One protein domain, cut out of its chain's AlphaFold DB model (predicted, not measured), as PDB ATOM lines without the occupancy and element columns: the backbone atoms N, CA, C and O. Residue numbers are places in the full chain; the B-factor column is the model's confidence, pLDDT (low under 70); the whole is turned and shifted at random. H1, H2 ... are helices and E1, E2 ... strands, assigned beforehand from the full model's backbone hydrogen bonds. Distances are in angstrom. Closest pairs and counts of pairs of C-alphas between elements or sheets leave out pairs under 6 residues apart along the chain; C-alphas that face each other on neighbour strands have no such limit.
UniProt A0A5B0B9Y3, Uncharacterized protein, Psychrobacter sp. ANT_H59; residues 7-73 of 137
ATOM      1  N   ASP A   7     -56.043   7.571   3.619       92.50
ATOM      2  CA  ASP A   7     -55.255   7.116   2.474       92.50
ATOM      3  C   ASP A   7     -55.118   8.224   1.424       92.50
ATOM      4  O   ASP A   7     -54.012   8.563   1.029       92.50
ATOM      5  N   ASN A   8     -56.207   8.924   1.090       93.94
ATOM      6  CA  ASN A   8     -56.154  10.046   0.143       93.94
ATOM      7  C   ASN A   8     -55.395  11.254   0.717       93.94
ATOM      8  O   ASN A   8     -54.812  12.040  -0.023       93.94
ATOM      9  N   SER A   9     -55.379  11.419   2.044       94.88
ATOM     10  CA  SER A   9     -54.545  12.436   2.690       94.88
ATOM     11  C   SER A   9     -53.056  12.093   2.610       94.88
ATOM     12  O   SER A   9     -52.245  13.009   2.484       94.88
ATOM     13  N   VAL A  10     -52.699  10.808   2.688       94.88
ATOM     14  CA  VAL A  10     -51.334  10.306   2.478       94.88
ATOM     15  C   VAL A  10     -50.916  10.510   1.024       94.88
ATOM     16  O   VAL A  10     -49.888  11.136   0.784       94.88
ATOM     17  N   GLU A  11     -51.742  10.076   0.072       94.38
ATOM     18  CA  GLU A  11     -51.513  10.250  -1.370       94.38
ATOM     19  C   GLU A  11     -51.290  11.731  -1.723       94.38
ATOM     20  O   GLU A  11     -50.333  12.083  -2.414       94.38
ATOM     21  N   LEU A  12     -52.114  12.633  -1.173       95.19
ATOM     22  CA  LEU A  12     -51.951  14.074  -1.369       95.19
ATOM     23  C   LEU A  12     -50.637  14.602  -0.772       95.19
ATOM     24  O   LEU A  12     -49.971  15.420  -1.404       95.19
ATOM     25  N   ALA A  13     -50.253  14.159   0.429       95.75
ATOM     26  CA  ALA A  13     -48.997  14.574   1.053       95.75
ATOM     27  C   ALA A  13     -47.790  14.160   0.195       95.75
ATOM     28  O   ALA A  13     -46.899  14.973  -0.060       95.75
ATOM     29  N   LEU A  14     -47.792  12.920  -0.295       93.88
ATOM     30  CA  LEU A  14     -46.748  12.380  -1.162       93.88
ATOM     31  C   LEU A  14     -46.660  13.150  -2.485       93.88
ATOM     32  O   LEU A  14     -45.578  13.594  -2.867       93.88
ATOM     33  N   ALA A  15     -47.795  13.427  -3.128       91.12
ATOM     34  CA  ALA A  15     -47.834  14.222  -4.354       91.12
ATOM     35  C   ALA A  15     -47.359  15.674  -4.160       91.12
ATOM     36  O   ALA A  15     -46.813  16.280  -5.081       91.12
ATOM     37  N   LEU A  16     -47.511  16.230  -2.953       92.19
ATOM     38  CA  LEU A  16     -46.968  17.536  -2.559       92.19
ATOM     39  C   LEU A  16     -45.471  17.498  -2.204       92.19
ATOM     40  O   LEU A  16     -44.909  18.523  -1.788       92.19
ATOM     41  N   ASN A  17     -44.821  16.350  -2.412       91.38
ATOM     42  CA  ASN A  17     -43.422  16.047  -2.119       91.38
ATOM     43  C   ASN A  17     -43.085  15.998  -0.620       91.38
ATOM     44  O   ASN A  17     -41.942  16.260  -0.234       91.38
ATOM     45  N   PHE A  18     -44.053  15.678   0.244       94.94
ATOM     46  CA  PHE A  18     -43.732  15.268   1.610       94.94
ATOM     47  C   PHE A  18     -43.179  13.845   1.601       94.94
ATOM     48  O   PHE A  18     -43.670  12.976   0.888       94.94
ATOM     49  N   LYS A  19     -42.168  13.593   2.429       94.12
ATOM     50  CA  LYS A  19     -41.540  12.278   2.567       94.12
ATOM     51  C   LYS A  19     -42.067  11.573   3.804       94.12
ATOM     52  O   LYS A  19     -42.147  12.194   4.864       94.12
ATOM     53  N   ARG A  20     -42.395  10.290   3.668       94.31
ATOM     54  CA  ARG A  20     -42.764   9.415   4.786       94.31
ATOM     55  C   ARG A  20     -41.550   9.183   5.689       94.31
ATOM     56  O   ARG A  20     -40.455   8.925   5.191       94.31
ATOM     57  N   VAL A  21     -41.753   9.261   6.999       95.31
ATOM     58  CA  VAL A  21     -40.765   8.936   8.029       95.31
ATOM     59  C   VAL A  21     -41.432   8.039   9.062       95.31
ATOM     60  O   VAL A  21     -42.443   8.423   9.653       95.31
ATOM     61  N   GLU A  22     -40.864   6.854   9.268       94.38
ATOM     62  CA  GLU A  22     -41.285   5.944  10.331       94.38
ATOM     63  C   GLU A  22     -40.861   6.503  11.691       94.38
ATOM     64  O   GLU A  22     -39.707   6.888  11.889       94.38
ATOM     65  N   ASP A  23     -41.807   6.566  12.620       91.81
ATOM     66  CA  ASP A  23     -41.598   7.082  13.967       91.81
ATOM     67  C   ASP A  23     -42.673   6.498  14.883       91.81
ATOM     68  O   ASP A  23     -43.842   6.882  14.822       91.81
ATOM     69  N   THR A  24     -42.274   5.566  15.747       88.69
ATOM     70  CA  THR A  24     -43.188   4.866  16.659       88.69
ATOM     71  C   THR A  24     -43.919   5.802  17.618       88.69
ATOM     72  O   THR A  24     -45.006   5.458  18.087       88.69
ATOM     73  N   ASP A  25     -43.367   6.987  17.879       83.94
ATOM     74  CA  ASP A  25     -43.965   7.978  18.768       83.94
ATOM     75  C   ASP A  25     -44.975   8.875  18.023       83.94
ATOM     76  O   ASP A  25     -45.888   9.457  18.628       83.94
ATOM     77  N   ALA A  26     -44.904   8.931  16.687       84.94
ATOM     78  CA  ALA A  26     -45.819   9.708  15.855       84.94
ATOM     79  C   ALA A  26     -47.266   9.188  15.910       84.94
ATOM     80  O   ALA A  26     -47.552   8.064  16.325       84.94
ATOM     81  N   PHE A  27     -48.238  10.028  15.519       76.38
ATOM     82  CA  PHE A  27     -49.679   9.749  15.668       76.38
ATOM     83  C   PHE A  27     -50.099   8.362  15.160       76.38
ATOM     84  O   PHE A  27     -50.816   7.667  15.878       76.38
ATOM     85  N   ASN A  28     -49.578   7.957  14.002       84.75
ATOM     86  CA  ASN A  28     -49.871   6.688  13.336       84.75
ATOM     87  C   ASN A  28     -48.633   5.777  13.185       84.75
ATOM     88  O   ASN A  28     -48.605   4.940  12.292       84.75
ATOM     89  N   GLY A  29     -47.600   5.946  14.017       87.69
ATOM     90  CA  GLY A  29     -46.319   5.245  13.822       87.69
ATOM     91  C   GLY A  29     -45.479   5.805  12.664       87.69
ATOM     92  O   GLY A  29     -44.434   5.259  12.323       87.69
ATOM     93  N   GLU A  30     -45.942   6.900  12.061       93.56
ATOM     94  CA  GLU A  30     -45.264   7.623  10.997       93.56
ATOM     95  C   GLU A  30     -45.730   9.079  10.919       93.56
ATOM     96  O   GLU A  30     -46.799   9.451  11.426       93.56
ATOM     97  N   TYR A  31     -44.936   9.899  10.236       95.00
ATOM     98  CA  TYR A  31     -45.309  11.239   9.798       95.00
ATOM     99  C   TYR A  31     -44.777  11.526   8.391       95.00
ATOM    100  O   TYR A  31     -43.911  10.827   7.872       95.00
ATOM    101  N   PHE A  32     -45.291  12.587   7.771       96.75
ATOM    102  CA  PHE A  32     -44.854  13.038   6.451       96.75
ATOM    103  C   PHE A  32     -44.242  14.428   6.587       96.75
ATOM    104  O   PHE A  32     -44.855  15.288   7.217       96.75
ATOM    105  N   ILE A  33     -43.050  14.664   6.035       96.81
ATOM    106  CA  ILE A  33     -42.296  15.913   6.232       96.81
ATOM    107  C   ILE A  33     -41.797  16.522   4.921       96.81
ATOM    108  O   ILE A  33     -41.326  15.816   4.028       96.81
ATOM    109  N   LYS A  34     -41.875  17.848   4.822       96.25
ATOM    110  CA  LYS A  34     -41.306  18.663   3.745       96.25
ATOM    111  C   LYS A  34     -40.781  19.958   4.347       96.25
ATOM    112  O   LYS A  34     -41.488  20.586   5.126       96.25
ATOM    113  N   GLU A  35     -39.549  20.344   4.014       95.12
ATOM    114  CA  GLU A  35     -38.946  21.604   4.496       95.12
ATOM    115  C   GLU A  35     -39.061  21.784   6.026       95.12
ATOM    116  O   GLU A  35     -39.425  22.844   6.526       95.12
ATOM    117  N   ASN A  36     -38.781  20.714   6.781       94.00
ATOM    118  CA  ASN A  36     -38.918  20.638   8.243       94.00
ATOM    119  C   ASN A  36     -40.341  20.828   8.802       94.00
ATOM    120  O   ASN A  36     -40.504  20.888  10.020       94.00
ATOM    121  N   LYS A  37     -41.371  20.866   7.953       97.00
ATOM    122  CA  LYS A  37     -42.772  20.931   8.371       97.00
ATOM    123  C   LYS A  37     -43.482  19.593   8.174       97.00
ATOM    124  O   LYS A  37     -43.377  18.968   7.118       97.00
ATOM    125  N   LYS A  38     -44.218  19.150   9.191       96.94
ATOM    126  CA  LYS A  38     -44.959  17.884   9.226       96.94
ATOM    127  C   LYS A  38     -46.383  18.068   8.706       96.94
ATOM    128  O   LYS A  38     -47.095  18.973   9.134       96.94
ATOM    129  N   TRP A  39     -46.820  17.177   7.830       97.31
ATOM    130  CA  TRP A  39     -48.183  17.138   7.315       97.31
ATOM    131  C   TRP A  39     -49.204  16.820   8.414       97.31
ATOM    132  O   TRP A  39     -48.942  16.026   9.322       97.31
ATOM    133  N   ILE A  40     -50.399  17.403   8.307       95.62
ATOM    134  CA  ILE A  40     -51.506  17.173   9.242       95.62
ATOM    135  C   ILE A  40     -52.643  16.458   8.513       95.62
ATOM    136  O   ILE A  40     -53.374  17.066   7.735       95.62
ATOM    137  N   HIS A  41     -52.864  15.184   8.842       94.06
ATOM    138  CA  HIS A  41     -54.025  14.443   8.337       94.06
ATOM    139  C   HIS A  41     -55.325  14.904   9.007       94.06
ATOM    140  O   HIS A  41     -56.314  15.225   8.348       94.06
ATOM    141  N   TRP A  42     -55.330  14.957  10.345       91.75
ATOM    142  CA  TRP A  42     -56.513  15.277  11.143       91.75
ATOM    143  C   TRP A  42     -56.148  16.103  12.375       91.75
ATOM    144  O   TRP A  42     -55.788  15.550  13.413       91.75
ATOM    145  N   ILE A  43     -56.323  17.424  12.288       92.94
ATOM    146  CA  ILE A  43     -55.891  18.342  13.354       92.94
ATOM    147  C   ILE A  43     -56.491  17.999  14.726       92.94
ATOM    148  O   ILE A  43     -55.780  17.956  15.715       92.94
ATOM    149  N   HIS A  44     -57.779  17.652  14.790       91.44
ATOM    150  CA  HIS A  44     -58.467  17.345  16.049       91.44
ATOM    151  C   HIS A  44     -57.898  16.105  16.758       91.44
ATOM    152  O   HIS A  44     -57.718  16.118  17.972       91.44
ATOM    153  N   LYS A  45     -57.581  15.042  16.007       91.25
ATOM    154  CA  LYS A  45     -56.959  13.833  16.564       91.25
ATOM    155  C   LYS A  45     -55.514  14.087  16.978       91.25
ATOM    156  O   LYS A  45     -55.080  13.581  18.006       91.25
ATOM    157  N   LEU A  46     -54.795  14.886  16.189       91.94
ATOM    158  CA  LEU A  46     -53.432  15.288  16.500       91.94
ATOM    159  C   LEU A  46     -53.374  16.079  17.814       91.94
ATOM    160  O   LEU A  46     -52.623  15.706  18.709       91.94
ATOM    161  N   LYS A  47     -54.233  17.095  17.963       92.62
ATOM    162  CA  LYS A  47     -54.362  17.896  19.189       92.62
ATOM    163  C   LYS A  47     -54.674  17.032  20.406       92.62
ATOM    164  O   LYS A  47     -53.992  17.135  21.417       92.62
ATOM    165  N   ALA A  48     -55.628  16.108  20.274       91.81
ATOM    166  CA  ALA A  48     -55.967  15.172  21.343       91.81
ATOM    167  C   ALA A  48     -54.793  14.257  21.745       91.81
ATOM    168  O   ALA A  48     -54.624  13.992  22.930       91.81
ATOM    169  N   LYS A  49     -53.972  13.787  20.790       89.75
ATOM    170  CA  LYS A  49     -52.785  12.968  21.099       89.75
ATOM    171  C   LYS A  49     -51.688  13.776  21.793       89.75
ATOM    172  O   LYS A  49     -51.031  13.245  22.680       89.75
ATOM    173  N   LEU A  50     -51.482  15.022  21.373       90.25
ATOM    174  CA  LEU A  50     -50.444  15.891  21.931       90.25
ATOM    175  C   LEU A  50     -50.877  16.587  23.231       90.25
ATOM    176  O   LEU A  50     -50.027  17.098  23.946       90.25
ATOM    177  N   GLY A  51     -52.176  16.590  23.550       92.62
ATOM    178  CA  GLY A  51     -52.710  17.290  24.719       92.62
ATOM    179  C   GLY A  51     -52.706  18.813  24.569       92.62
ATOM    180  O   GLY A  51     -52.646  19.507  25.578       92.62
ATOM    181  N   VAL A  52     -52.762  19.321  23.334       92.31
ATOM    182  CA  VAL A  52     -52.675  20.759  23.029       92.31
ATOM    183  C   VAL A  52     -54.045  21.332  22.664       92.31
ATOM    184  O   VAL A  52     -54.822  20.714  21.925       92.31
ATOM    185  N   GLU A  53     -54.349  22.528  23.163       89.94
ATOM    186  CA  GLU A  53     -55.605  23.232  22.876       89.94
ATOM    187  C   GLU A  53     -55.430  24.364  21.867       89.94
ATOM    188  O   GLU A  53     -56.374  24.640  21.120       89.94
ATOM    189  N   ASP A  54     -54.243  24.961  21.764       91.44
ATOM    190  CA  ASP A  54     -53.927  25.940  20.729       91.44
ATOM    191  C   ASP A  54     -53.426  25.233  19.457       91.44
ATOM    192  O   ASP A  54     -52.810  24.167  19.491       91.44
ATOM    193  N   GLU A  55     -53.755  25.783  18.293       91.75
ATOM    194  CA  GLU A  55     -53.153  25.331  17.041       91.75
ATOM    195  C   GLU A  55     -51.747  25.897  16.846       91.75
ATOM    196  O   GLU A  55     -50.936  25.225  16.216       91.75
ATOM    197  N   GLU A  56     -51.414  27.060  17.413       93.50
ATOM    198  CA  GLU A  56     -50.053  27.606  17.308       93.50
ATOM    199  C   GLU A  56     -49.015  26.711  18.000       93.50
ATOM    200  O   GLU A  56     -47.918  26.537  17.473       93.50
ATOM    201  N   GLU A  57     -49.390  25.995  19.066       94.50
ATOM    202  CA  GLU A  57     -48.553  24.936  19.655       94.50
ATOM    203  C   GLU A  57     -48.197  23.846  18.622       94.50
ATOM    204  O   GLU A  57     -47.084  23.319  18.603       94.50
ATOM    205  N   LEU A  58     -49.095  23.529  17.678       94.12
ATOM    206  CA  LEU A  58     -48.774  22.596  16.590       94.12
ATOM    207  C   LEU A  58     -47.707  23.172  15.655       94.12
ATOM    208  O   LEU A  58     -46.848  22.428  15.176       94.12
ATOM    209  N   ARG A  59     -47.737  24.480  15.391       94.75
ATOM    210  CA  ARG A  59     -46.709  25.146  14.583       94.75
ATOM    211  C   ARG A  59     -45.350  25.071  15.281       94.75
ATOM    212  O   ARG A  59     -44.359  24.763  14.622       94.75
ATOM    213  N   GLU A  60     -45.311  25.251  16.600       93.56
ATOM    214  CA  GLU A  60     -44.104  25.082  17.426       93.56
ATOM    215  C   GLU A  60     -43.573  23.638  17.407       93.56
ATOM    216  O   GLU A  60     -42.363  23.416  17.344       93.56
ATOM    217  N   HIS A  61     -44.459  22.641  17.336       91.62
ATOM    218  CA  HIS A  61     -44.101  21.231  17.117       91.62
ATOM    219  C   HIS A  61     -43.703  20.892  15.662       91.62
ATOM    220  O   HIS A  61     -43.401  19.730  15.334       91.62
ATOM    221  N   GLY A  62     -43.672  21.902  14.790       94.62
ATOM    222  CA  GLY A  62     -43.237  21.806  13.403       94.62
ATOM    223  C   GLY A  62     -44.307  21.289  12.449       94.62
ATOM    224  O   GLY A  62     -43.951  20.729  11.421       94.62
ATOM    225  N   TYR A  63     -45.600  21.413  12.756       96.06
ATOM    226  CA  TYR A  63     -46.670  21.027  11.832       96.06
ATOM    227  C   TYR A  63     -47.001  22.131  10.814       96.06
ATOM    228  O   TYR A  63     -47.002  23.323  11.121       96.06
ATOM    229  N   ASP A  64     -47.316  21.724   9.583       97.06
ATOM    230  CA  ASP A  64     -47.665  22.614   8.476       97.06
ATOM    231  C   ASP A  64     -49.151  23.006   8.502       97.06
ATOM    232  O   ASP A  64     -49.995  22.427   7.809       97.06
ATOM    233  N   LEU A  65     -49.479  24.010   9.316       96.12
ATOM    234  CA  LEU A  65     -50.833  24.564   9.359       96.12
ATOM    235  C   LEU A  65     -51.243  25.201   8.027       96.12
ATOM    236  O   LEU A  65     -52.409  25.110   7.647       96.12
ATOM    237  N   ASP A  66     -50.309  25.809   7.295       96.06
ATOM    238  CA  ASP A  66     -50.617  26.533   6.062       96.06
ATOM    239  C   ASP A  66     -51.151  25.552   5.000       96.06
ATOM    240  O   ASP A  66     -52.224  25.763   4.419       96.06
ATOM    241  N   SER A  67     -50.470  24.412   4.827       95.38
ATOM    242  CA  SER A  67     -50.956  23.313   3.986       95.38
ATOM    243  C   SER A  67     -52.261  22.712   4.512       95.38
ATOM    244  O   SER A  67     -53.190  22.486   3.732       95.38
ATOM    245  N   TYR A  68     -52.387  22.494   5.825       95.12
ATOM    246  CA  TYR A  68     -53.624  21.966   6.406       95.12
ATOM    247  C   TYR A  68     -54.832  22.841   6.057       95.12
ATOM    248  O   TYR A  68     -55.839  22.346   5.550       95.12
ATOM    249  N   TYR A  69     -54.739  24.153   6.262       94.94
ATOM    250  CA  TYR A  69     -55.827  25.080   5.969       94.94
ATOM    251  C   TYR A  69     -56.155  25.171   4.481       94.94
ATOM    252  O   TYR A  69     -57.332  25.299   4.131       94.94
ATOM    253  N   LYS A  70     -55.146  25.039   3.615       95.38
ATOM    254  CA  LYS A  70     -55.323  24.993   2.162       95.38
ATOM    255  C   LYS A  70     -56.125  23.768   1.711       95.38
ATOM    256  O   LYS A  70     -56.990  23.902   0.849       95.38
ATOM    257  N   TYR A  71     -55.875  22.596   2.302       94.25
ATOM    258  CA  TYR A  71     -56.424  21.320   1.819       94.25
ATOM    259  C   TYR A  71     -57.505  20.693   2.715       94.25
ATOM    260  O   TYR A  71     -58.125  19.711   2.320       94.25
ATOM    261  N   ARG A  72     -57.819  21.245   3.896       92.31
ATOM    262  CA  ARG A  72     -58.796  20.654   4.844       92.31
ATOM    263  C   ARG A  72     -60.207  20.442   4.285       92.31
ATOM    264  O   ARG A  72     -60.969  19.652   4.839       92.31
ATOM    265  N   SER A  73     -60.589  21.197   3.257       92.19
ATOM    266  CA  SER A  73     -61.894  21.092   2.594       92.19
ATOM    267  C   SER A  73     -61.882  20.128   1.410       92.19
ATOM    268  O   SER A  73     -62.943  19.884   0.833       92.19
TER     269      SER A  73
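What this domain is: This is residues 7 to 73 of the 137 residues of an uncharacterized protein of Psychrobacter sp. ANT_H59 (UniProt A0A5B0B9Y3). A small two-stranded hairpin, E1 and E2, has the helix H1 close by it through residues 10 to 14, while three short helices, H2, H3 and H4, form a loose triangle on the other side of the domain. The link from E2 to H2, residues 35 to 42, first folds back beside the end of E2, where residues 37 to 38 pair with residues 33 to 34, and then crosses over to H2. The printed part has 67 residues, with four named helices and two named strands in the order H1, E1, E2, H2, H3, H4; the sheet, E1 - E2, is antiparallel, and the class is mixed, helices and strands. The whole is compact, with a radius of gyration of the C-alphas of 11.1 A, and its rounded outline spans 30 by 27 by 22 A.

Where its parts are: H1, residues 7 to 15, begins at C-alpha 7 at (-55.255, 7.116, 2.474) and is 12.3 A long from first to last C-alpha. E1, residues 19 to 22, measures 10.0 A. E2, residues 30 to 34, measures 13.8 A and ends at C-alpha 34 at (-41.306, 18.663, 3.745). H2, residues 43 to 50, measures 10.5 A, and H3, residues 56 to 60, measures 6.5 A. H4, residues 65 to 71, measures 9.9 A and ends at C-alpha 71 at (-56.424, 21.320, 1.819).

How they stand to each other: E1 and E2 form a hairpin, antiparallel at 150 degrees between their directions. The C-alphas of Glu 22 and Glu 30 face each other at 4.4 A; N 21 and O 31, at 2.8 A, and N 33 and O 19, at 2.9 A, are within hydrogen-bond range. Residues 33 to 34 of E2 also pair, antiparallel, with residues 37 to 38. The closest C-alphas of H1 and E2 are those of Ala 13 and Phe 32, 7.0 A apart. H2 and H3 are close but not clearly touching, their closest C-alphas those of Lys 47 and Leu 58 at 7.8 A. H3 and H4 are likewise close but not clearly touching, their closest C-alphas those of Arg 59 and Leu 65 at 6.7 A. H2 and H4 are only just apart, with their closest C-alphas 8.2 A from each other. H1 is apart from H2, H3 and H4. In H1, H2, H3 and H4 every O i to N i+4 pair is within hydrogen-bond range.

The domain as a whole: The two C-alphas farthest apart are those of Ala 15 and Glu 53, at 29.7 A. The printed part has no cut. The links H1 to E1, H2 to H3 and H3 to H4 are tight, and E1 to E2 and E2 to H2 are short. The mean pLDDT of the printed part is 93.0, and no printed residue is under 70.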